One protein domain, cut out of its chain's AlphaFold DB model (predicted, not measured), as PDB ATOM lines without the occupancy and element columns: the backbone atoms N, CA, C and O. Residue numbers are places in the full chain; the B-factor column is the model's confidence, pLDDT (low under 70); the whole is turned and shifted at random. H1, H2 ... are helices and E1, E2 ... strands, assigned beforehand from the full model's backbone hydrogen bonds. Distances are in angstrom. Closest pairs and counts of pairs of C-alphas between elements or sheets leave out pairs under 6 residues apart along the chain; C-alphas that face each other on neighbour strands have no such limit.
ATOM      1  N   ASN A 240      20.262  33.897  -7.440       50.41
ATOM      2  CA  ASN A 240      21.681  34.281  -7.503       50.41
ATOM      3  C   ASN A 240      21.894  35.802  -7.340       50.41
ATOM      4  O   ASN A 240      23.006  36.248  -7.066       50.41
ATOM      5  N   HIS A 241      20.829  36.598  -7.486       52.94
ATOM      6  CA  HIS A 241      20.831  38.035  -7.240       52.94
ATOM      7  C   HIS A 241      20.886  38.410  -5.752       52.94
ATOM      8  O   HIS A 241      21.267  39.536  -5.448       52.94
ATOM      9  N   LYS A 242      20.520  37.509  -4.828       56.88
ATOM     10  CA  LYS A 242      20.530  37.782  -3.378       56.88
ATOM     11  C   LYS A 242      21.882  37.546  -2.714       56.88
ATOM     12  O   LYS A 242      22.142  38.150  -1.679       56.88
ATOM     13  N   ASP A 243      22.718  36.699  -3.306       57.72
ATOM     14  CA  ASP A 243      23.981  36.277  -2.692       57.72
ATOM     15  C   ASP A 243      25.151  37.211  -3.029       57.72
ATOM     16  O   ASP A 243      26.194  37.144  -2.389       57.72
ATOM     17  N   HIS A 244      24.996  38.102  -4.014       61.56
ATOM     18  CA  HIS A 244      25.935  39.201  -4.197       61.56
ATOM     19  C   HIS A 244      25.425  40.388  -3.374       61.56
ATOM     20  O   HIS A 244      24.404  40.969  -3.757       61.56
ATOM     21  N   PRO A 245      26.093  40.800  -2.279       61.69
ATOM     22  CA  PRO A 245      25.757  42.065  -1.643       61.69
ATOM     23  C   PRO A 245      25.952  43.127  -2.721       61.69
ATOM     24  O   PRO A 245      27.061  43.292  -3.233       61.69
ATOM     25  N   SER A 246      24.871  43.743  -3.200       54.50
ATOM     26  CA  SER A 246      24.971  44.726  -4.271       54.50
ATOM     27  C   SER A 246      25.841  45.859  -3.746       54.50
ATOM     28  O   SER A 246      25.408  46.619  -2.877       54.50
ATOM     29  N   THR A 247      27.087  45.938  -4.199       57.38
ATOM     30  CA  THR A 247      27.966  47.023  -3.791       57.38
ATOM     31  C   THR A 247      27.370  48.298  -4.374       57.38
ATOM     32  O   THR A 247      27.039  48.349  -5.557       57.38
ATOM     33  N   GLU A 248      27.193  49.338  -3.554       60.09
ATOM     34  CA  GLU A 248      26.598  50.615  -3.998       60.09
ATOM     35  C   GLU A 248      27.309  51.205  -5.228       60.09
ATOM     36  O   GLU A 248      26.729  51.978  -5.989       60.09
ATOM     37  N   GLN A 249      28.566  50.808  -5.429       64.69
ATOM     38  CA  GLN A 249      29.423  51.242  -6.521       64.69
ATOM     39  C   GLN A 249      29.015  50.665  -7.884       64.69
ATOM     40  O   GLN A 249      29.307  51.294  -8.899       64.69
ATOM     41  N   CYS A 250      28.336  49.512  -7.935       68.38
ATOM     42  CA  CYS A 250      28.063  48.808  -9.187       68.38
ATOM     43  C   CYS A 250      26.622  48.298  -9.226       68.38
ATOM     44  O   CYS A 250      26.253  47.328  -8.568       68.38
ATOM     45  N   LYS A 251      25.781  48.960 -10.025       69.38
ATOM     46  CA  LYS A 251      24.407  48.510 -10.273       69.38
ATOM     47  C   LYS A 251      24.441  47.364 -11.279       69.38
ATOM     48  O   LYS A 251      24.701  47.575 -12.461       69.38
ATOM     49  N   PHE A 252      24.223  46.140 -10.806       64.94
ATOM     50  CA  PHE A 252      24.274  44.964 -11.671       64.94
ATOM     51  C   PHE A 252      22.957  44.750 -12.406       64.94
ATOM     52  O   PHE A 252      21.929  44.438 -11.810       64.94
ATOM     53  N   ASP A 253      23.033  44.810 -13.730       56.53
ATOM     54  CA  ASP A 253      22.011  44.284 -14.620       56.53
ATOM     55  C   ASP A 253      22.312  42.797 -14.894       56.53
ATOM     56  O   ASP A 253      22.889  42.439 -15.915       56.53
ATOM     57  N   VAL A 254      21.894  41.913 -13.986       53.38
ATOM     58  CA  VAL A 254      21.541  40.501 -14.266       53.38
ATOM     59  C   VAL A 254      22.676  39.490 -14.575       53.38
ATOM     60  O   VAL A 254      22.440  38.289 -14.452       53.38
ATOM     61  N   PHE A 255      23.914  39.887 -14.888       58.25
ATOM     62  CA  PHE A 255      24.989  38.928 -15.226       58.25
ATOM     63  C   PHE A 255      25.862  38.564 -14.020       58.25
ATOM     64  O   PHE A 255      26.938  39.130 -13.836       58.25
ATOM     65  N   SER A 256      25.397  37.610 -13.212       60.97
ATOM     66  CA  SER A 256      26.217  36.961 -12.178       60.97
ATOM     67  C   SER A 256      26.599  35.550 -12.620       60.97
ATOM     68  O   SER A 256      25.744  34.789 -13.085       60.97
ATOM     69  N   LYS A 257      27.880  35.195 -12.492       73.56
ATOM     70  CA  LYS A 257      28.324  33.798 -12.551       73.56
ATOM     71  C   LYS A 257      28.682  33.367 -11.134       73.56
ATOM     72  O   LYS A 257      29.439  34.053 -10.451       73.56
ATOM     73  N   HIS A 258      28.107  32.249 -10.709       74.12
ATOM     74  CA  HIS A 258      28.291  31.686  -9.380       74.12
ATOM     75  C   HIS A 258      29.014  30.348  -9.485       74.12
ATOM     76  O   HIS A 258      28.615  29.499 -10.285       74.12
ATOM     77  N   GLU A 259      30.040  30.164  -8.661       76.75
ATOM     78  CA  GLU A 259      30.725  28.886  -8.500       76.75
ATOM     79  C   GLU A 259      30.855  28.563  -7.005       76.75
ATOM     80  O   GLU A 259      31.154  29.423  -6.171       76.75
ATOM     81  N   GLU A 260      30.566  27.312  -6.658       78.31
ATOM     82  CA  GLU A 260      30.609  26.794  -5.292       78.31
ATOM     83  C   GLU A 260      31.636  25.664  -5.237       78.31
ATOM     84  O   GLU A 260      31.518  24.675  -5.962       78.31
ATOM     85  N   TYR A 261      32.631  25.814  -4.364       73.62
ATOM     86  CA  TYR A 261      33.694  24.840  -4.161       73.62
ATOM     87  C   TYR A 261      33.546  24.218  -2.780       73.62
ATOM     88  O   TYR A 261      33.794  24.848  -1.751       73.62
ATOM     89  N   THR A 262      33.120  22.960  -2.790       64.81
ATOM     90  CA  THR A 262      33.068  22.081  -1.622       64.81
ATOM     91  C   THR A 262      34.220  21.083  -1.714       64.81
ATOM     92  O   THR A 262      34.667  20.732  -2.814       64.81
ATOM     93  N   GLY A 263      34.732  20.643  -0.564       54.56
ATOM     94  CA  GLY A 263      35.923  19.803  -0.486       54.56
ATOM     95  C   GLY A 263      35.823  18.448  -1.195       54.56
ATOM     96  O   GLY A 263      36.842  17.846  -1.534       54.56
ATOM     97  N   ASP A 264      34.609  18.002  -1.516       47.22
ATOM     98  CA  ASP A 264      34.318  16.728  -2.184       47.22
ATOM     99  C   ASP A 264      34.960  16.560  -3.578       47.22
ATOM    100  O   ASP A 264      35.026  15.448  -4.099       47.22
ATOM    101  N   THR A 265      35.487  17.627  -4.190       48.00
ATOM    102  CA  THR A 265      36.165  17.565  -5.506       48.00
ATOM    103  C   THR A 265      37.570  16.936  -5.472       48.00
ATOM    104  O   THR A 265      38.253  16.904  -6.494       48.00
ATOM    105  N   GLY A 266      38.002  16.406  -4.321       49.72
ATOM    106  CA  GLY A 266      39.347  15.856  -4.102       49.72
ATOM    107  C   GLY A 266      40.334  16.861  -3.499       49.72
ATOM    108  O   GLY A 266      41.470  16.499  -3.214       49.72
ATOM    109  N   TYR A 267      39.884  18.093  -3.255       51.56
ATOM    110  CA  TYR A 267      40.654  19.185  -2.657       51.56
ATOM    111  C   TYR A 267      39.928  19.741  -1.422       51.56
ATOM    112  O   TYR A 267      39.659  20.936  -1.320       51.56
ATOM    113  N   SER A 268      39.549  18.861  -0.492       53.44
ATOM    114  CA  SER A 268      38.932  19.259   0.773       53.44
ATOM    115  C   SER A 268      39.954  19.894   1.706       53.44
ATOM    116  O   SER A 268      40.849  19.202   2.196       53.44
ATOM    117  N   TRP A 269      39.763  21.173   2.039       58.09
ATOM    118  CA  TRP A 269      40.366  21.786   3.224       58.09
ATOM    119  C   TRP A 269      39.656  21.234   4.465       58.09
ATOM    120  O   TRP A 269      38.717  21.838   4.989       58.09
ATOM    121  N   GLY A 270      40.032  20.023   4.875       57.41
ATOM    122  CA  GLY A 270      39.290  19.280   5.885       57.41
ATOM    123  C   GLY A 270      39.984  18.022   6.395       57.41
ATOM    124  O   GLY A 270      41.130  17.723   6.069       57.41
ATOM    125  N   TYR A 271      39.256  17.282   7.227       53.16
ATOM    126  CA  TYR A 271      39.742  16.166   8.049       53.16
ATOM    127  C   TYR A 271      40.477  15.058   7.281       53.16
ATOM    128  O   TYR A 271      41.378  14.454   7.850       53.16
ATOM    129  N   ARG A 272      40.169  14.820   5.996       58.03
ATOM    130  CA  ARG A 272      40.921  13.842   5.187       58.03
ATOM    131  C   ARG A 272      42.413  14.197   5.114       58.03
ATOM    132  O   ARG A 272      43.248  13.309   5.209       58.03
ATOM    133  N   TYR A 273      42.752  15.487   5.052       59.78
ATOM    134  CA  TYR A 273      44.143  15.933   5.149       59.78
ATOM    135  C   TYR A 273      44.750  15.600   6.519       59.78
ATOM    136  O   TYR A 273      45.890  15.157   6.588       59.78
ATOM    137  N   ARG A 274      43.974  15.747   7.604       61.44
ATOM    138  CA  ARG A 274      44.417  15.431   8.973       61.44
ATOM    139  C   ARG A 274      44.670  13.935   9.183       61.44
ATOM    140  O   ARG A 274      45.591  13.609   9.918       61.44
ATOM    141  N   GLU A 275      43.884  13.050   8.571       71.75
ATOM    142  CA  GLU A 275      44.123  11.597   8.649       71.75
ATOM    143  C   GLU A 275      45.433  11.191   7.958       71.75
ATOM    144  O   GLU A 275      46.127  10.297   8.432       71.75
ATOM    145  N   GLU A 276      45.793  11.858   6.858       76.50
ATOM    146  CA  GLU A 276      47.040  11.583   6.131       76.50
ATOM    147  C   GLU A 276      48.261  12.302   6.732       76.50
ATOM    148  O   GLU A 276      49.379  11.803   6.631       76.50
ATOM    149  N   HIS A 277      48.049  13.457   7.370       73.38
ATOM    150  CA  HIS A 277      49.092  14.343   7.897       73.38
ATOM    151  C   HIS A 277      48.861  14.603   9.389       73.38
ATOM    152  O   HIS A 277      48.722  15.748   9.833       73.38
ATOM    153  N   GLU A 278      48.760  13.527  10.177       79.00
ATOM    154  CA  GLU A 278      48.566  13.630  11.622       79.00
ATOM    155  C   GLU A 278      49.624  14.554  12.249       79.00
ATOM    156  O   GLU A 278      50.823  14.283  12.225       79.00
ATOM    157  N   GLY A 279      49.160  15.661  12.832       81.12
ATOM    158  CA  GLY A 279      49.996  16.630  13.540       81.12
ATOM    159  C   GLY A 279      50.403  17.864  12.734       81.12
ATOM    160  O   GLY A 279      50.862  18.831  13.345       81.12
ATOM    161  N   GLU A 280      50.190  17.901  11.416       86.25
ATOM    162  CA  GLU A 280      50.450  19.116  10.641       86.25
ATOM    163  C   GLU A 280      49.264  20.094  10.717       86.25
ATOM    164  O   GLU A 280      48.102  19.711  10.539       86.25
ATOM    165  N   PRO A 281      49.517  21.382  11.001       86.69
ATOM    166  CA  PRO A 281      48.457  22.371  11.085       86.69
ATOM    167  C   PRO A 281      47.949  22.735   9.676       86.69
ATOM    168  O   PRO A 281      48.734  23.017   8.771       86.69
ATOM    169  N   ILE A 282      46.625  22.756   9.485       89.06
ATOM    170  CA  ILE A 282      45.989  23.051   8.186       89.06
ATOM    171  C   ILE A 282      46.227  24.516   7.821       89.06
ATOM    172  O   ILE A 282      45.830  25.403   8.570       89.06
ATOM    173  N   ASN A 283      46.827  24.794   6.667       93.19
ATOM    174  CA  ASN A 283      47.049  26.163   6.204       93.19
ATOM    175  C   ASN A 283      45.968  26.571   5.199       93.19
ATOM    176  O   ASN A 283      45.580  25.771   4.353       93.19
ATOM    177  N   PHE A 284      45.518  27.822   5.254       94.62
ATOM    178  CA  PHE A 284      44.584  28.377   4.278       94.62
ATOM    179  C   PHE A 284      45.201  29.601   3.611       94.62
ATOM    180  O   PHE A 284      45.512  30.586   4.280       94.62
ATOM    181  N   ASN A 285      45.381  29.537   2.293       95.88
ATOM    182  CA  ASN A 285      45.927  30.627   1.498       95.88
ATOM    183  C   ASN A 285      44.906  31.081   0.452       95.88
ATOM    184  O   ASN A 285      44.470  30.286  -0.376       95.88
ATOM    185  N   LEU A 286      44.562  32.365   0.454       95.94
ATOM    186  CA  LEU A 286      43.678  32.987  -0.524       95.94
ATOM    187  C   LEU A 286      44.436  34.066  -1.298       95.94
ATOM    188  O   LEU A 286      45.028  34.964  -0.700       95.94
ATOM    189  N   PHE A 287      44.400  33.996  -2.625       95.75
ATOM    190  CA  PHE A 287      45.080  34.946  -3.502       95.75
ATOM    191  C   PHE A 287      44.121  35.510  -4.546       95.75
ATOM    192  O   PHE A 287      43.386  34.765  -5.190       95.75
ATOM    193  N   ASP A 288      44.187  36.820  -4.744       92.50
ATOM    194  CA  ASP A 288      43.562  37.530  -5.856       92.50
ATOM    195  C   ASP A 288      44.624  37.842  -6.922       92.50
ATOM    196  O   ASP A 288      45.479  38.710  -6.738       92.50
ATOM    197  N   GLU A 289      44.569  37.114  -8.037       88.88
ATOM    198  CA  GLU A 289      45.354  37.363  -9.248       88.88
ATOM    199  C   GLU A 289      44.459  37.947 -10.348       88.88
ATOM    200  O   GLU A 289      44.537  37.572 -11.522       88.88
ATOM    201  N   ILE A 290      43.570  38.873  -9.983       81.94
ATOM    202  CA  ILE A 290      42.895  39.695 -10.977       81.94
ATOM    203  C   ILE A 290      43.957  40.595 -11.626       81.94
ATOM    204  O   ILE A 290      44.449  41.590 -11.076       81.94
ATOM    205  N   ASP A 291      44.358  40.172 -12.817       74.19
ATOM    206  CA  ASP A 291      45.234  40.874 -13.725       74.19
ATOM    207  C   ASP A 291      44.670  42.258 -14.065       74.19
ATOM    208  O   ASP A 291      43.612  42.412 -14.682       74.19
ATOM    209  N   THR A 292      45.439  43.281 -13.701       65.12
ATOM    210  CA  THR A 292      45.221  44.660 -14.129       65.12
ATOM    211  C   THR A 292      45.566  44.866 -15.600       65.12
ATOM    212  O   THR A 292      45.382  45.958 -16.094       65.12
ATOM    213  N   GLY A 293      46.068  43.884 -16.343       60.94
ATOM    214  CA  GLY A 293      46.206  43.957 -17.800       60.94
ATOM    215  C   GLY A 293      44.861  44.174 -18.501       60.94
ATOM    216  O   GLY A 293      44.786  44.927 -19.471       60.94
ATOM    217  N   LEU A 294      43.767  43.651 -17.927       59.22
ATOM    218  CA  LEU A 294      42.399  44.013 -18.320       59.22
ATOM    219  C   LEU A 294      42.135  45.525 -18.159       59.22
ATOM    220  O   LEU A 294      41.329  46.089 -18.892       59.22
ATOM    221  N   ALA A 295      42.857  46.211 -17.266       51.25
ATOM    222  CA  ALA A 295      42.769  47.654 -17.043       51.25
ATOM    223  C   ALA A 295      43.225  48.504 -18.228       51.25
ATOM    224  O   ALA A 295      42.920  49.688 -18.261       51.25
ATOM    225  N   ALA A 296      43.938  47.957 -19.214       59.19
ATOM    226  CA  ALA A 296      44.259  48.748 -20.400       59.19
ATOM    227  C   ALA A 296      42.979  49.216 -21.127       59.19
ATOM    228  O   ALA A 296      42.963  50.294 -21.720       59.19
ATOM    229  N   GLU A 297      41.890  48.439 -21.037       57.78
ATOM    230  CA  GLU A 297      40.577  48.796 -21.591       57.78
ATOM    231  C   GLU A 297      39.647  49.477 -20.572       57.78
ATOM    232  O   GLU A 297      38.739  50.216 -20.960       57.78
ATOM    233  N   PHE A 298      39.885  49.277 -19.272       58.97
ATOM    234  CA  PHE A 298      39.210  50.006 -18.199       58.97
ATOM    235  C   PHE A 298      40.086  51.185 -17.792       58.97
ATOM    236  O   PHE A 298      40.984  51.032 -16.977       58.97
ATOM    237  N   THR A 299      39.805  52.378 -18.313       53.75
ATOM    238  CA  THR A 299      40.605  53.590 -18.051       53.75
ATOM    239  C   THR A 299      40.893  53.853 -16.567       53.75
ATOM    240  O   THR A 299      41.919  54.449 -16.270       53.75
ATOM    241  N   GLU A 300      40.060  53.333 -15.660       56.25
ATOM    242  CA  GLU A 300      40.367  53.004 -14.264       56.25
ATOM    243  C   GLU A 300      39.494  51.788 -13.896       56.25
ATOM    244  O   GLU A 300      38.272  51.948 -13.812       56.25
ATOM    245  N   PRO A 301      40.015  50.560 -13.720       53.50
ATOM    246  CA  PRO A 301      39.161  49.445 -13.353       53.50
ATOM    247  C   PRO A 301      38.664  49.683 -11.930       53.50
ATOM    248  O   PRO A 301      39.408  49.532 -10.962       53.50
ATOM    249  N   GLN A 302      37.380  50.013 -11.794       77.56
ATOM    250  CA  GLN A 302      36.651  49.832 -10.542       77.56
ATOM    251  C   GLN A 302      36.425  48.328 -10.347       77.56
ATOM    252  O   GLN A 302      35.297  47.844 -10.402       77.56
ATOM    253  N   ILE A 303      37.519  47.572 -10.196       86.75
ATOM    254  CA  ILE A 303      37.454  46.239  -9.611       86.75
ATOM    255  C   ILE A 303      37.204  46.487  -8.135       86.75
ATOM    256  O   ILE A 303      38.074  46.985  -7.424       86.75
ATOM    257  N   SER A 304      35.989  46.195  -7.706       89.69
ATOM    258  CA  SER A 304      35.595  46.262  -6.308       89.69
ATOM    259  C   SER A 304      35.139  44.885  -5.865       89.69
ATOM    260  O   SER A 304      34.959  43.976  -6.673       89.69
ATOM    261  N   GLY A 305      34.991  44.696  -4.567       91.56
ATOM    262  CA  GLY A 305      34.533  43.418  -4.073       91.56
ATOM    263  C   GLY A 305      34.955  43.154  -2.653       91.56
ATOM    264  O   GLY A 305      35.643  43.965  -2.030       91.56
ATOM    265  N   THR A 306      34.492  42.030  -2.131       94.00
ATOM    266  CA  THR A 306      34.722  41.641  -0.745       94.00
ATOM    267  C   THR A 306      34.954  40.142  -0.665       94.00
ATOM    268  O   THR A 306      34.174  39.353  -1.194       94.00
ATOM    269  N   VAL A 307      36.029  39.761   0.010       95.19
ATOM    270  CA  VAL A 307      36.207  38.426   0.565       95.19
ATOM    271  C   VAL A 307      35.607  38.453   1.961       95.19
ATOM    272  O   VAL A 307      36.040  39.236   2.800       95.19
ATOM    273  N   GLU A 308      34.589  37.639   2.184       94.31
ATOM    274  CA  GLU A 308      33.788  37.627   3.393       94.31
ATOM    275  C   GLU A 308      33.929  36.295   4.123       94.31
ATOM    276  O   GLU A 308      33.702  35.230   3.550       94.31
ATOM    277  N   ILE A 309      34.280  36.349   5.404       93.38
ATOM    278  CA  ILE A 309      34.310  35.172   6.267       93.38
ATOM    279  C   ILE A 309      32.940  34.952   6.889       93.38
ATOM    280  O   ILE A 309      32.387  35.836   7.543       93.38
ATOM    281  N   ILE A 310      32.421  33.736   6.743       91.06
ATOM    282  CA  ILE A 310      31.102  33.353   7.231       91.06
ATOM    283  C   ILE A 310      31.252  32.159   8.165       91.06
ATOM    284  O   ILE A 310      31.566  31.050   7.740       91.06
ATOM    285  N   SER A 311      30.985  32.362   9.452       88.00
ATOM    286  CA  SER A 311      30.887  31.248  10.391       88.00
ATOM    287  C   SER A 311      29.630  30.429  10.146       88.00
ATOM    288  O   SER A 311      28.522  30.972  10.149       88.00
ATOM    289  N   ILE A 312      29.791  29.118   9.989       85.56
ATOM    290  CA  ILE A 312      28.674  28.181   9.867       85.56
ATOM    291  C   ILE A 312      28.601  27.275  11.102       85.56
ATOM    292  O   ILE A 312      29.623  26.721  11.516       85.56
ATOM    293  N   PRO A 313      27.414  27.097  11.712       82.69
ATOM    294  CA  PRO A 313      27.258  26.141  12.799       82.69
ATOM    295  C   PRO A 313      27.542  24.724  12.288       82.69
ATOM    296  O   PRO A 313      27.254  24.400  11.130       82.69
ATOM    297  N   TYR A 314      28.068  23.861  13.161       76.94
ATOM    298  CA  TYR A 314      28.203  22.438  12.855       76.94
ATOM    299  C   TYR A 314      26.825  21.852  12.534       76.94
ATOM    300  O   TYR A 314      25.990  21.686  13.419       76.94
ATOM    301  N   ARG A 315      26.582  21.524  11.259       65.75
ATOM    302  CA  ARG A 315      25.332  20.862  10.850       65.75
ATOM    303  C   ARG A 315      25.230  19.440  11.367       65.75
ATOM    304  O   ARG A 315      24.131  18.960  11.616       65.75
ATOM    305  N   ASN A 316      26.364  18.760  11.486       71.25
ATOM    306  CA  ASN A 316      26.421  17.386  11.935       71.25
ATOM    307  C   ASN A 316      27.711  17.186  12.749       71.25
ATOM    308  O   ASN A 316      28.795  17.377  12.200       71.25
ATOM    309  N   PRO A 317      27.634  16.794  14.035       70.69
ATOM    310  CA  PRO A 317      28.825  16.504  14.837       70.69
ATOM    311  C   PRO A 317      29.653  15.338  14.272       70.69
ATOM    312  O   PRO A 317      30.816  15.187  14.623       70.69
ATOM    313  N   TRP A 318      29.059  14.523  13.394       74.75
ATOM    314  CA  TRP A 318      29.714  13.405  12.719       74.75
ATOM    315  C   TRP A 318      30.314  13.776  11.359       74.75
ATOM    316  O   TRP A 318      31.060  12.975  10.803       74.75
ATOM    317  N   SER A 319      29.981  14.945  10.792       71.19
ATOM    318  CA  SER A 319      30.614  15.398   9.552       71.19
ATOM    319  C   SER A 319      31.925  16.091   9.867       71.19
ATOM    320  O   SER A 319      32.000  16.928  10.768       71.19
ATOM    321  N   THR A 320      32.938  15.779   9.077       71.94
ATOM    322  CA  THR A 320      34.225  16.450   9.122       71.94
ATOM    323  C   THR A 320      34.028  17.936   8.819       71.94
ATOM    324  O   THR A 320      33.393  18.262   7.815       71.94
ATOM    325  N   PRO A 321      34.504  18.855   9.678       75.94
ATOM    326  CA  PRO A 321      34.425  20.270   9.366       75.94
ATOM    327  C   PRO A 321      35.257  20.549   8.117       75.94
ATOM    328  O   PRO A 321      36.436  20.192   8.057       75.94
ATOM    329  N   GLU A 322      34.634  21.189   7.136       84.31
ATOM    330  CA  GLU A 322      35.280  21.603   5.898       84.31
ATOM    331  C   GLU A 322      35.068  23.093   5.681       84.31
ATOM    332  O   GLU A 322      33.956  23.607   5.844       84.31
ATOM    333  N   ILE A 323      36.138  23.780   5.283       88.19
ATOM    334  CA  ILE A 323      36.021  25.138   4.762       88.19
ATOM    335  C   ILE A 323      35.406  25.044   3.365       88.19
ATOM    336  O   ILE A 323      35.909  24.329   2.500       88.19
ATOM    337  N   THR A 324      34.317  25.774   3.140       89.38
ATOM    338  CA  THR A 324      33.683  25.894   1.819       89.38
ATOM    339  C   THR A 324      33.936  27.289   1.281       89.38
ATOM    340  O   THR A 324      33.728  28.267   1.993       89.38
ATOM    341  N   VAL A 325      34.352  27.405   0.023       91.56
ATOM    342  CA  VAL A 325      34.545  28.709  -0.618       91.56
ATOM    343  C   VAL A 325      33.538  28.853  -1.746       91.56
ATOM    344  O   VAL A 325      33.408  27.988  -2.610       91.56
ATOM    345  N   ARG A 326      32.803  29.958  -1.740       90.25
ATOM    346  CA  ARG A 326      31.918  30.351  -2.832       90.25
ATOM    347  C   ARG A 326      32.415  31.642  -3.420       90.25
ATOM    348  O   ARG A 326      32.887  32.508  -2.691       90.25
ATOM    349  N   SER A 327      32.239  31.801  -4.716       92.25
ATOM    350  CA  SER A 327      32.475  33.079  -5.355       92.25
ATOM    351  C   SER A 327      31.328  33.459  -6.274       92.25
ATOM    352  O   SER A 327      30.554  32.632  -6.772       92.25
ATOM    353  N   ASN A 328      31.188  34.762  -6.443       90.56
ATOM    354  CA  ASN A 328      30.236  35.374  -7.337       90.56
ATOM    355  C   ASN A 328      30.931  36.551  -8.016       90.56
ATOM    356  O   ASN A 328      31.522  37.397  -7.349       90.56
ATOM    357  N   VAL A 329      30.879  36.581  -9.342       90.38
ATOM    358  CA  VAL A 329      31.426  37.676 -10.137       90.38
ATOM    359  C   VAL A 329      30.302  38.307 -10.931       90.38
ATOM    360  O   VAL A 329      29.529  37.608 -11.593       90.38
ATOM    361  N   ALA A 330      30.244  39.633 -10.889       89.75
ATOM    362  CA  ALA A 330      29.263  40.423 -11.603       89.75
ATOM    363  C   ALA A 330      29.919  41.611 -12.317       89.75
ATOM    364  O   ALA A 330      30.887  42.202 -11.844       89.75
ATOM    365  N   THR A 331      29.378  41.976 -13.476       88.62
ATOM    366  CA  THR A 331      29.826  43.128 -14.271       88.62
ATOM    367  C   THR A 331      28.620  43.916 -14.770       88.62
ATOM    368  O   THR A 331      27.521  43.370 -14.882       88.62
ATOM    369  N   ASN A 332      28.804  45.196 -15.090       86.31
ATOM    370  CA  ASN A 332      27.774  45.984 -15.767       86.31
ATOM    371  C   ASN A 332      27.912  45.931 -17.298       86.31
ATOM    372  O   ASN A 332      28.961  45.591 -17.854       86.31
ATOM    373  N   LYS A 333      26.824  46.277 -17.994       83.94
ATOM    374  CA  LYS A 333      26.826  46.416 -19.456       83.94
ATOM    375  C   LYS A 333      27.822  47.512 -19.879       83.94
ATOM    376  O   LYS A 333      27.993  48.488 -19.158       83.94
ATOM    377  N   PRO A 334      28.442  47.397 -21.067       83.88
ATOM    378  CA  PRO A 334      28.223  46.370 -22.087       83.88
ATOM    379  C   PRO A 334      28.993  45.064 -21.847       83.88
ATOM    380  O   PRO A 334      28.942  44.187 -22.703       83.88
ATOM    381  N   TRP A 335      29.729  44.921 -20.747       86.25
ATOM    382  CA  TRP A 335      30.580  43.758 -20.523       86.25
ATOM    383  C   TRP A 335      29.774  42.518 -20.143       86.25
ATOM    384  O   TRP A 335      28.737  42.594 -19.487       86.25
ATOM    385  N   GLN A 336      30.264  41.368 -20.584       87.38
ATOM    386  CA  GLN A 336      29.765  40.046 -20.241       87.38
ATOM    387  C   GLN A 336      30.941  39.189 -19.785       87.38
ATOM    388  O   GLN A 336      32.021  39.255 -20.372       87.38
ATOM    389  N   ILE A 337      30.724  38.392 -18.744       89.62
ATOM    390  CA  ILE A 337      31.702  37.417 -18.261       89.62
ATOM    391  C   ILE A 337      31.614  36.198 -19.183       89.62
ATOM    392  O   ILE A 337      30.597  35.506 -19.184       89.62
ATOM    393  N   GLU A 338      32.643  35.958 -19.995       89.38
ATOM    394  CA  GLU A 338      32.715  34.773 -20.862       89.38
ATOM    395  C   GLU A 338      33.220  33.561 -20.090       89.38
ATOM    396  O   GLU A 338      32.644  32.476 -20.152       89.38
ATOM    397  N   GLU A 339      34.301  33.764 -19.346       88.81
ATOM    398  CA  GLU A 339      34.969  32.725 -18.587       88.81
ATOM    399  C   GLU A 339      35.393  33.291 -17.240       88.81
ATOM    400  O   GLU A 339      35.758  34.456 -17.108       88.81
ATOM    401  N   TYR A 340      35.316  32.450 -16.229       86.94
ATOM    402  CA  TYR A 340      35.742  32.757 -14.881       86.94
ATOM    403  C   TYR A 340      36.375  31.478 -14.372       86.94
ATOM    404  O   TYR A 340      35.743  30.424 -14.458       86.94
ATOM    405  N   GLU A 341      37.638  31.583 -13.978       88.38
ATOM    406  CA  GLU A 341      38.453  30.454 -13.565       88.38
ATOM    407  C   GLU A 341      38.891  30.670 -12.120       88.38
ATOM    408  O   GLU A 341      39.380  31.737 -11.739       88.38
ATOM    409  N   ILE A 342      38.747  29.618 -11.327       88.69
ATOM    410  CA  ILE A 342      39.299  29.536  -9.986       88.69
ATOM    411  C   ILE A 342      40.279  28.377  -9.981       88.69
ATOM    412  O   ILE A 342      39.938  27.262 -10.377       88.69
ATOM    413  N   ALA A 343      41.497  28.637  -9.512       88.88
ATOM    414  CA  ALA A 343      42.465  27.582  -9.272       88.88
ATOM    415  C   ALA A 343      42.420  27.192  -7.790       88.88
ATOM    416  O   ALA A 343      42.716  27.998  -6.905       88.88
ATOM    417  N   VAL A 344      42.037  25.943  -7.538       89.00
ATOM    418  CA  VAL A 344      41.965  25.345  -6.204       89.00
ATOM    419  C   VAL A 344      43.101  24.336  -6.061       89.00
ATOM    420  O   VAL A 344      43.267  23.459  -6.903       89.00
ATOM    421  N   GLY A 345      43.899  24.482  -5.008       87.75
ATOM    422  CA  GLY A 345      44.941  23.544  -4.599       87.75
ATOM    423  C   GLY A 345      44.767  23.130  -3.138       87.75
ATOM    424  O   GLY A 345      43.896  23.648  -2.443       87.75
ATOM    425  N   MET A 346      45.633  22.233  -2.650       84.19
ATOM    426  CA  MET A 346      45.493  21.600  -1.325       84.19
ATOM    427  C   MET A 346      45.254  22.589  -0.179       84.19
ATOM    428  O   MET A 346      44.412  22.329   0.660       84.19
ATOM    429  N   ASN A 347      45.945  23.733  -0.184       88.69
ATOM    430  CA  ASN A 347      45.846  24.786   0.835       88.69
ATOM    431  C   ASN A 347      45.662  26.173   0.202       88.69
ATOM    432  O   ASN A 347      45.957  27.187   0.833       88.69
ATOM    433  N   THR A 348      45.262  26.226  -1.071       92.44
ATOM    434  CA  THR A 348      45.310  27.457  -1.864       92.44
ATOM    435  C   THR A 348      44.026  27.651  -2.651       92.44
ATOM    436  O   THR A 348      43.656  26.805  -3.457       92.44
ATOM    437  N   PHE A 349      43.393  28.802  -2.471       94.19
ATOM    438  CA  PHE A 349      42.314  29.304  -3.305       94.19
ATOM    439  C   PHE A 349      42.821  30.523  -4.073       94.19
ATOM    440  O   PHE A 349      43.153  31.549  -3.479       94.19
ATOM    441  N   LYS A 350      42.916  30.414  -5.397       94.44
ATOM    442  CA  LYS A 350      43.391  31.497  -6.257       94.44
ATOM    443  C   LYS A 350      42.275  31.950  -7.186       94.44
ATOM    444  O   LYS A 350      41.817  31.201  -8.049       94.44
ATOM    445  N   LEU A 351      41.870  33.197  -7.008       93.12
ATOM    446  CA  LEU A 351      40.934  33.900  -7.864       93.12
ATOM    447  C   LEU A 351      41.690  34.445  -9.079       93.12
ATOM    448  O   LEU A 351      42.610  35.244  -8.910       93.12
ATOM    449  N   ARG A 352      41.321  34.023 -10.292       92.06
ATOM    450  CA  ARG A 352      41.885  34.584 -11.527       92.06
ATOM    451  C   ARG A 352      40.959  35.632 -12.123       92.06
ATOM    452  O   ARG A 352      39.744  35.614 -11.909       92.06
ATOM    453  N   SER A 353      41.543  36.523 -12.918       88.56
ATOM    454  CA  SER A 353      40.783  37.453 -13.751       88.56
ATOM    455  C   SER A 353      39.741  36.733 -14.610       88.56
ATOM    456  O   SER A 353      40.105  35.823 -15.361       88.56
ATOM    457  N   PRO A 354      38.466  37.157 -14.582       90.00
ATOM    458  CA  PRO A 354      37.493  36.678 -15.547       90.00
ATOM    459  C   PRO A 354      37.855  37.180 -16.949       90.00
ATOM    460  O   PRO A 354      38.314  38.310 -17.128       90.00
ATOM    461  N   ARG A 355      37.585  36.364 -17.965       89.69
ATOM    462  CA  ARG A 355      37.594  36.825 -19.352       89.69
ATOM    463  C   ARG A 355      36.312  37.595 -19.608       89.69
ATOM    464  O   ARG A 355      35.212  37.060 -19.461       89.69
ATOM    465  N   LEU A 356      36.469  38.859 -19.978       88.25
ATOM    466  CA  LEU A 356      35.362  39.758 -20.259       88.25
ATOM    467  C   LEU A 356      35.248  39.983 -21.762       88.25
ATOM    468  O   LEU A 356      36.247  40.190 -22.449       88.25
ATOM    469  N   ARG A 357      34.015  40.017 -22.261       88.44
ATOM    470  CA  ARG A 357      33.710  40.436 -23.627       88.44
ATOM    471  C   ARG A 357      32.788  41.629 -23.631       88.44
ATOM    472  O   ARG A 357      31.761  41.654 -22.957       88.44
ATOM    473  N   LYS A 358      33.119  42.601 -24.470       87.12
ATOM    474  CA  LYS A 358      32.259  43.748 -24.735       87.12
ATOM    475  C   LYS A 358      31.113  43.344 -25.666       87.12
ATOM    476  O   LYS A 358      31.335  42.905 -26.795       87.12
ATOM    477  N   GLY A 359      29.879  43.498 -25.204       82.88
ATOM    478  CA  GLY A 359      28.676  43.314 -26.008       82.88
ATOM    479  C   GLY A 359      28.590  44.336 -27.146       82.88
ATOM    480  O   GLY A 359      28.986  45.491 -26.998       82.88
ATOM    481  N   SER A 360      28.044  43.918 -28.292       79.75
ATOM    482  CA  SER A 360      27.916  44.756 -29.499       79.75
ATOM    483  C   SER A 360      26.883  45.880 -29.371       79.75
ATOM    484  O   SER A 360      26.902  46.839 -30.138       79.75
ATOM    485  N   THR A 361      25.980  45.788 -28.396       70.25
ATOM    486  CA  THR A 361      24.927  46.768 -28.111       70.25
ATOM    487  C   THR A 361      25.411  47.820 -27.115       70.25
ATOM    488  O   THR A 361      24.762  48.104 -26.112       70.25
ATOM    489  N   ARG A 369      30.524  53.968 -16.118       81.00
ATOM    490  CA  ARG A 369      31.868  53.424 -15.918       81.00
ATOM    491  C   ARG A 369      31.772  51.911 -15.826       81.00
ATOM    492  O   ARG A 369      30.907  51.381 -15.134       81.00
ATOM    493  N   SER A 370      32.649  51.219 -16.538       83.31
ATOM    494  CA  SER A 370      32.700  49.762 -16.493       83.31
ATOM    495  C   SER A 370      33.160  49.309 -15.108       83.31
ATOM    496  O   SER A 370      34.184  49.784 -14.620       83.31
ATOM    497  N   CYS A 371      32.402  48.414 -14.486       86.56
ATOM    498  CA  CYS A 371      32.704  47.870 -13.169       86.56
ATOM    499  C   CYS A 371      32.757  46.345 -13.217       86.56
ATOM    500  O   CYS A 371      31.874  45.713 -13.797       86.56
ATOM    501  N   LEU A 372      33.754  45.786 -12.529       89.38
ATOM    502  CA  LEU A 372      33.809  44.383 -12.150       89.38
ATOM    503  C   LEU A 372      33.667  44.292 -10.630       89.38
ATOM    504  O   LEU A 372      34.424  44.930  -9.900       89.38
ATOM    505  N   SER A 373      32.721  43.496 -10.152       90.44
ATOM    506  CA  SER A 373      32.573  43.221  -8.730       90.44
ATOM    507  C   SER A 373      32.736  41.746  -8.448       90.44
ATOM    508  O   SER A 373      32.216  40.905  -9.186       90.44
ATOM    509  N   VAL A 374      33.489  41.445  -7.397       92.00
ATOM    510  CA  VAL A 374      33.740  40.076  -6.967       92.00
ATOM    511  C   VAL A 374      33.381  39.918  -5.503       92.00
ATOM    512  O   VAL A 374      33.876  40.635  -4.637       92.00
ATOM    513  N   TRP A 375      32.555  38.931  -5.211       93.44
ATOM    514  CA  TRP A 375      32.289  38.495  -3.856       93.44
ATOM    515  C   TRP A 375      32.832  37.082  -3.667       93.44
ATOM    516  O   TRP A 375      32.628  36.216  -4.519       93.44
ATOM    517  N   VAL A 376      33.542  36.848  -2.566       94.00
ATOM    518  CA  VAL A 376      34.048  35.524  -2.191       94.00
ATOM    519  C   VAL A 376      33.608  35.232  -0.765       94.00
ATOM    520  O   VAL A 376      34.110  35.856   0.158       94.00
ATOM    521  N   GLY A 377      32.697  34.286  -0.570       93.38
ATOM    522  CA  GLY A 377      32.295  33.811   0.751       93.38
ATOM    523  C   GLY A 377      33.145  32.621   1.189       93.38
ATOM    524  O   GLY A 377      33.081  31.560   0.568       93.38
ATOM    525  N   VAL A 378      33.914  32.775   2.263       93.94
ATOM    526  CA  VAL A 378      34.680  31.702   2.911       93.94
ATOM    527  C   VAL A 378      33.906  31.225   4.133       93.94
ATOM    528  O   VAL A 378      33.898  31.867   5.184       93.94
ATOM    529  N   TYR A 379      33.224  30.097   3.988       91.44
ATOM    530  CA  TYR A 379      32.402  29.497   5.027       91.44
ATOM    531  C   TYR A 379      33.258  28.590   5.903       91.44
ATOM    532  O   TYR A 379      33.760  27.566   5.436       91.44
ATOM    533  N   VAL A 380      33.413  28.961   7.171       90.81
ATOM    534  CA  VAL A 380      34.268  28.259   8.131       90.81
ATOM    535  C   VAL A 380      33.416  27.695   9.268       90.81
ATOM    536  O   VAL A 380      32.643  28.442   9.874       90.81
ATOM    537  N   PRO A 381      33.508  26.387   9.566       88.31
ATOM    538  CA  PRO A 381      32.825  25.805  10.715       88.31
ATOM    539  C   PRO A 381      33.256  26.472  12.022       88.31
ATOM    540  O   PRO A 381      34.444  26.697  12.247       88.31
ATOM    541  N   VAL A 382      32.297  26.773  12.901       84.69
ATOM    542  CA  VAL A 382      32.592  27.355  14.222       84.69
ATOM    543  C   VAL A 382      33.580  26.462  14.975       84.69
ATOM    544  O   VAL A 382      33.406  25.251  15.019       84.69
ATOM    545  N   GLY A 383      34.621  27.038  15.576       82.38
ATOM    546  CA  GLY A 383      35.637  26.274  16.312       82.38
ATOM    547  C   GLY A 383      36.618  25.496  15.428       82.38
ATOM    548  O   GLY A 383      37.416  24.719  15.951       82.38
ATOM    549  N   PHE A 384      36.583  25.685  14.107       86.62
ATOM    550  CA  PHE A 384      37.637  25.197  13.228       86.62
ATOM    551  C   PHE A 384      38.945  25.948  13.504       86.62
ATOM    552  O   PHE A 384      38.973  27.181  13.541       86.62
ATOM    553  N   GLU A 385      40.028  25.195  13.697       89.62
ATOM    554  CA  GLU A 385      41.362  25.747  13.929       89.62
ATOM    555  C   GLU A 385      42.191  25.667  12.647       89.62
ATOM    556  O   GLU A 385      42.429  24.584  12.108       89.62
ATOM    557  N   VAL A 386      42.648  26.825  12.172       92.62
ATOM    558  CA  VAL A 386      43.562  26.940  11.029       92.62
ATOM    559  C   VAL A 386      44.968  27.165  11.569       92.62
ATOM    560  O   VAL A 386      45.157  27.983  12.454       92.62
ATOM    561  N   GLY A 387      45.970  26.477  11.039       94.19
ATOM    562  CA  GLY A 387      47.381  26.714  11.325       94.19
ATOM    563  C   GLY A 387      47.816  28.127  10.978       94.19
ATOM    564  O   GLY A 387      47.960  28.982  11.851       94.19
ATOM    565  N   ASN A 388      48.027  28.362   9.685       96.06
ATOM    566  CA  ASN A 388      48.334  29.677   9.141       96.06
ATOM    567  C   ASN A 388      47.218  30.147   8.209       96.06
ATOM    568  O   ASN A 388      46.734  29.382   7.372       96.06
ATOM    569  N   TRP A 389      46.850  31.420   8.332       97.06
ATOM    570  CA  TRP A 389      45.898  32.088   7.455       97.06
ATOM    571  C   TRP A 389      46.613  33.149   6.625       97.06
ATOM    572  O   TRP A 389      47.072  34.152   7.170       97.06
ATOM    573  N   THR A 390      46.655  32.975   5.310       97.69
ATOM    574  CA  THR A 390      47.238  33.953   4.386       97.69
ATOM    575  C   THR A 390      46.171  34.440   3.421       97.69
ATOM    576  O   THR A 390      45.481  33.653   2.783       97.69
ATOM    577  N   THR A 391      46.022  35.749   3.275       97.56
ATOM    578  CA  THR A 391      45.134  36.357   2.285       97.56
ATOM    579  C   THR A 391      45.838  37.531   1.627       97.56
ATOM    580  O   THR A 391      46.139  38.522   2.289       97.56
ATOM    581  N   LEU A 392      46.116  37.416   0.329       97.50
ATOM    582  CA  LEU A 392      46.748  38.468  -0.466       97.50
ATOM    583  C   LEU A 392      45.767  38.956  -1.530       97.50
ATOM    584  O   LEU A 392      45.454  38.244  -2.484       97.50
ATOM    585  N   LEU A 393      45.289  40.180  -1.346       95.56
ATOM    586  CA  LEU A 393      44.290  40.825  -2.181       95.56
ATOM    587  C   LEU A 393      44.901  41.996  -2.936       95.56
ATOM    588  O   LEU A 393      45.714  42.759  -2.406       95.56
ATOM    589  N   ARG A 394      44.477  42.184  -4.183       92.06
ATOM    590  CA  ARG A 394      44.882  43.359  -4.945       92.06
ATOM    591  C   ARG A 394      43.865  44.470  -4.754       92.06
ATOM    592  O   ARG A 394      44.199  45.520  -4.207       92.06
ATOM    593  N   SER A 395      42.626  44.219  -5.155       89.94
ATOM    594  CA  SER A 395      41.584  45.252  -5.162       89.94
ATOM    595  C   SER A 395      40.415  44.952  -4.228       89.94
ATOM    596  O   SER A 395      39.616  45.841  -3.947       89.94
ATOM    597  N   LEU A 396      40.320  43.722  -3.722       93.75
ATOM    598  CA  LEU A 396      39.209  43.296  -2.878       93.75
ATOM    599  C   LEU A 396      39.403  43.724  -1.423       93.75
ATOM    600  O   LEU A 396      40.519  43.718  -0.891       93.75
ATOM    601  N   SER A 397      38.293  44.062  -0.776       95.38
ATOM    602  CA  SER A 397      38.223  44.200   0.677       95.38
ATOM    603  C   SER A 397      38.168  42.823   1.336       95.38
ATOM    604  O   SER A 397      37.737  41.849   0.722       95.38
ATOM    605  N   PHE A 398      38.586  42.747   2.591       96.25
ATOM    606  CA  PHE A 398      38.472  41.561   3.427       96.25
ATOM    607  C   PHE A 398      37.589  41.898   4.621       96.25
ATOM    608  O   PHE A 398      37.887  42.845   5.344       96.25
ATOM    609  N   ALA A 399      36.507  41.159   4.818       95.00
ATOM    610  CA  ALA A 399      35.579  41.408   5.907       95.00
ATOM    611  C   ALA A 399      35.078  40.110   6.540       95.00
ATOM    612  O   ALA A 399      35.197  39.034   5.956       95.00
ATOM    613  N   ASP A 400      34.493  40.205   7.728       91.31
ATOM    614  CA  ASP A 400      33.638  39.149   8.258       91.31
ATOM    615  C   ASP A 400      32.160  39.500   8.076       91.31
ATOM    616  O   ASP A 400      31.769  40.661   7.911       91.31
ATOM    617  N   HIS A 401      31.322  38.468   8.043       83.44
ATOM    618  CA  HIS A 401      29.896  38.652   7.850       83.44
ATOM    619  C   HIS A 401      29.280  39.335   9.070       83.44
ATOM    620  O   HIS A 401      29.064  38.713  10.112       83.44
ATOM    621  N   ARG A 402      28.943  40.622   8.912       66.38
ATOM    622  CA  ARG A 402      28.439  41.526   9.966       66.38
ATOM    623  C   ARG A 402      27.117  41.097  10.626       66.38
ATOM    624  O   ARG A 402      26.647  41.774  11.535       66.38
ATOM    625  N   ASN A 403      26.494  40.006  10.180       51.50
ATOM    626  CA  ASN A 403      25.178  39.569  10.654       51.50
ATOM    627  C   ASN A 403      25.200  38.580  11.822       51.50
ATOM    628  O   ASN A 403      24.128  38.143  12.233       51.50
ATOM    629  N   TYR A 404      26.350  38.287  12.435       52.28
ATOM    630  CA  TYR A 404      26.322  37.779  13.813       52.28
ATOM    631  C   TYR A 404      26.036  38.935  14.784       52.28
ATOM    632  O   TYR A 404      26.799  39.228  15.701       52.28
ATOM    633  N   GLY A 421      35.802  33.959  18.772       68.62
ATOM    634  CA  GLY A 421      35.596  34.413  17.402       68.62
ATOM    635  C   GLY A 421      35.051  33.316  16.474       68.62
ATOM    636  O   GLY A 421      34.885  32.161  16.877       68.62
ATOM    637  N   PRO A 422      34.760  33.668  15.212       71.31
ATOM    638  CA  PRO A 422      34.321  32.710  14.201       71.31
ATOM    639  C   PRO A 422      35.415  31.696  13.826       71.31
ATOM    640  O   PRO A 422      35.120  30.563  13.451       71.31
ATOM    641  N   ILE A 423      36.682  32.113  13.913       86.06
ATOM    642  CA  ILE A 423      37.854  31.343  13.492       86.06
ATOM    643  C   ILE A 423      38.959  31.539  14.519       86.06
ATOM    644  O   ILE A 423      39.253  32.669  14.912       86.06
ATOM    645  N   LYS A 424      39.616  30.439  14.885       88.75
ATOM    646  CA  LYS A 424      40.848  30.465  15.666       88.75
ATOM    647  C   LYS A 424      42.021  30.105  14.766       88.75
ATOM    648  O   LYS A 424      42.029  29.042  14.143       88.75
ATOM    649  N   VAL A 425      43.016  30.985  14.704       93.81
ATOM    650  CA  VAL A 425      44.254  30.726  13.965       93.81
ATOM    651  C   VAL A 425      45.350  30.350  14.958       93.81
ATOM    652  O   VAL A 425      45.613  31.084  15.902       93.81
ATOM    653  N   GLY A 426      45.950  29.177  14.781       92.88
ATOM    654  CA  GLY A 426      46.876  28.567  15.729       92.88
ATOM    655  C   GLY A 426      48.287  29.145  15.692       92.88
ATOM    656  O   GLY A 426      48.935  29.179  16.732       92.88
ATOM    657  N   ASN A 427      48.756  29.620  14.531       94.69
ATOM    658  CA  ASN A 427      50.127  30.105  14.354       94.69
ATOM    659  C   ASN A 427      50.170  31.583  13.947       94.69
ATOM    660  O   ASN A 427      50.619  32.428  14.722       94.69
ATOM    661  N   SER A 428      49.754  31.903  12.717       96.19
ATOM    662  CA  SER A 428      49.878  33.260  12.178       96.19
ATOM    663  C   SER A 428      48.809  33.616  11.148       96.19
ATOM    664  O   SER A 428      48.327  32.771  10.394       96.19
ATOM    665  N   THR A 429      48.457  34.896  11.105       97.75
ATOM    666  CA  THR A 429      47.573  35.506  10.119       97.75
ATOM    667  C   THR A 429      48.312  36.600   9.364       97.75
ATOM    668  O   THR A 429      48.864  37.517   9.969       97.75
ATOM    669  N   VAL A 430      48.247  36.554   8.036       98.31
ATOM    670  CA  VAL A 430      48.705  37.615   7.140       98.31
ATOM    671  C   VAL A 430      47.557  37.991   6.214       98.31
ATOM    672  O   VAL A 430      47.144  37.184   5.385       98.31
ATOM    673  N   ILE A 431      47.051  39.217   6.331       98.19
ATOM    674  CA  ILE A 431      46.026  39.763   5.437       98.19
ATOM    675  C   ILE A 431      46.587  41.034   4.811       98.19
ATOM    676  O   ILE A 431      46.885  42.007   5.504       98.19
ATOM    677  N   LYS A 432      46.737  41.027   3.488       98.25
ATOM    678  CA  LYS A 432      47.208  42.177   2.721       98.25
ATOM    679  C   LYS A 432      46.186  42.542   1.660       98.25
ATOM    680  O   LYS A 432      45.726  41.658   0.948       98.25
ATOM    681  N   SER A 433      45.867  43.823   1.517       96.06
ATOM    682  CA  SER A 433      45.079  44.333   0.390       96.06
ATOM    683  C   SER A 433      45.701  45.598  -0.184       96.06
ATOM    684  O   SER A 433      45.986  46.529   0.552       96.06
ATOM    685  N   ASN A 434      45.918  45.708  -1.493       94.38
ATOM    686  CA  ASN A 434      46.470  46.968  -2.011       94.38
ATOM    687  C   ASN A 434      45.441  48.107  -1.954       94.38
ATOM    688  O   ASN A 434      45.792  49.230  -1.595       94.38
ATOM    689  N   GLN A 435      44.181  47.851  -2.303       92.62
ATOM    690  CA  GLN A 435      43.162  48.908  -2.384       92.62
ATOM    691  C   GLN A 435      41.995  48.718  -1.417       92.62
ATOM    692  O   GLN A 435      41.413  49.710  -0.981       92.62
ATOM    693  N   GLY A 436      41.660  47.473  -1.088       93.69
ATOM    694  CA  GLY A 436      40.518  47.146  -0.248       93.69
ATOM    695  C   GLY A 436      40.764  47.412   1.233       93.69
ATOM    696  O   GLY A 436      41.905  47.475   1.709       93.69
ATOM    697  N   SER A 437      39.660  47.565   1.957       96.38
ATOM    698  CA  SER A 437      39.652  47.681   3.415       96.38
ATOM    699  C   SER A 437      39.712  46.300   4.067       96.38
ATOM    700  O   SER A 437      39.298  45.311   3.468       96.38
ATOM    701  N   ILE A 438      40.208  46.238   5.298       97.56
ATOM    702  CA  ILE A 438      40.176  45.057   6.161       97.56
ATOM    703  C   ILE A 438      39.237  45.391   7.322       97.56
ATOM    704  O   ILE A 438      39.547  46.276   8.114       97.56
ATOM    705  N   GLU A 439      38.082  44.740   7.411       96.19
ATOM    706  CA  GLU A 439      37.042  45.045   8.400       96.19
ATOM    707  C   GLU A 439      36.564  43.768   9.094       96.19
ATOM    708  O   GLU A 439      35.702  43.058   8.584       96.19
ATOM    709  N   LEU A 440      37.129  43.472  10.263       94.00
ATOM    710  CA  LEU A 440      36.827  42.254  11.013       94.00
ATOM    711  C   LEU A 440      36.195  42.605  12.353       94.00
ATOM    712  O   LEU A 440      36.772  43.352  13.133       94.00
ATOM    713  N   SER A 441      35.032  42.051  12.658       91.56
ATOM    714  CA  SER A 441      34.350  42.289  13.930       91.56
ATOM    715  C   SER A 441      35.183  41.768  15.104       91.56
ATOM    716  O   SER A 441      35.327  42.458  16.111       91.56
ATOM    717  N   TYR A 442      35.774  40.577  14.962       91.25
ATOM    718  CA  TYR A 442      36.698  40.004  15.940       91.25
ATOM    719  C   TYR A 442      37.651  38.986  15.297       91.25
ATOM    720  O   TYR A 442      37.206  38.080  14.591       91.25
ATOM    721  N   TRP A 443      38.955  39.087  15.575       93.56
ATOM    722  CA  TRP A 443      39.970  38.175  15.038       93.56
ATOM    723  C   TRP A 443      40.967  37.698  16.098       93.56
ATOM    724  O   TRP A 443      41.554  38.523  16.800       93.56
TER     725      TRP A 443
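Overview. This is residues 240 to 361, 369 to 404 and 421 to 443 of the 608 residues of an uncharacterized protein of Neohortaea acidophila (UniProt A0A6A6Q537). Two sheets lie face to face as a sandwich, their strands running nearly the same line along the longest axis: six strands in one sheet, E1 E4 E9 E3 E11 E13, and five in the other, E6 E7 E2 E10 E12. A long ribbon, made by E5 running on into E6 and E7 running on into E8, carries the pair E5 and E8 beyond one end of the five-stranded sheet; the short helix H2 lies toward that end, and H1 toward the opposite end. The printed part has 181 residues, with two named helices and thirteen named strands in the order E1 H1 E2 H2 E3 E4 E5 E6 E7 E8 E9 E10 E11 E12 E13. Both large sheets are mixed, the small sheet of E5 and E8 is antiparallel, and the class is mostly strand. The whole is compact, with a radius of gyration of the C-alphas of 16.9 A, yet elongated, spanning 55 by 31 by 29 A.

Along the chain. Start in the largest sheet with E9, residues 371 to 381: find C-alpha 371 at (32.704, 47.870, -13.169) and follow the strand for 32.5 A to C-alpha 381 at (32.825, 25.805, 10.715). Beside it look for E3, residues 302 to 312, 30.8 A long, and E4, residues 324 to 331, 23.9 A long. The same sheet holds E1, residues 256 to 261, E11, residues 397 to 400, and E13, residues 438 to 443, which ends at C-alpha 443, (39.970, 38.175, 15.038). In the second sheet you find E10, residues 385 to 393, 22.3 A; E12, residues 424 to 433, 21.1 A; E2, residues 284 to 289; E7, residues 348 to 352; and E6, residues 342 to 345. E10 bends by 64 degrees at residue 388, and E12 by 104 degrees at residue 427. The small sheet is E5, residues 335 to 339, with E8, residues 355 to 358. The helices are H1, residues 271 to 276, and H2, residues 292 to 296.

Arrangement. Begin at E9, an inner strand: it is parallel to E3, with N 308 and O 376 at 2.7 A, and antiparallel to E4, with N 326 and O 377 at 2.8 A. E4 is antiparallel to the edge strand E1, where N 261 and O 325 are 2.9 A apart. Past E3, parallel E11 brings N 307 and O 397 to 2.8 A, and parallel E13, the other edge, brings N 439 and O 398 to 2.8 A. In the second sheet, E2 is parallel to E10, with N 286 and O 390 at 2.8 A, and to E7, with N 289 and O 351 at 2.8 A. E10 is parallel to the edge strand E12, with N 391 and O 430 at 2.8 A. The other edge strand, E6, forms a hairpin with E7, with N 345 and O 348 at 2.8 A. These two sheets make the sandwich: their facing parts are 10.8 A centre to centre, their best planes 4 degrees apart. E5 and E8 are antiparallel, with N 336 and O 357 at 2.8 A. H1 and H2 are apart and not on either large sheet. In H1 every O i to N i+4 pair is within hydrogen-bond range; in H2 it is 0 of 1, beside 2 of 2 O i to N i+3 pairs.

Size, cuts and confidence. The two C-alphas farthest apart, those of Gly 279 and Thr 361, are 57.2 A apart. Residues 362 to 368 are not printed, with 15.5 A between C-alphas 361 and 369; residues 405 to 420 are not printed, with 10.5 A between C-alphas 404 and 421. Of the links that are printed whole, E3 to E4 is long, with 11 residues. Mean pLDDT of the printed part is 80.8; 45 residues are under 70, among them residues 240 to 256, 262 to 274 and 292 to 301.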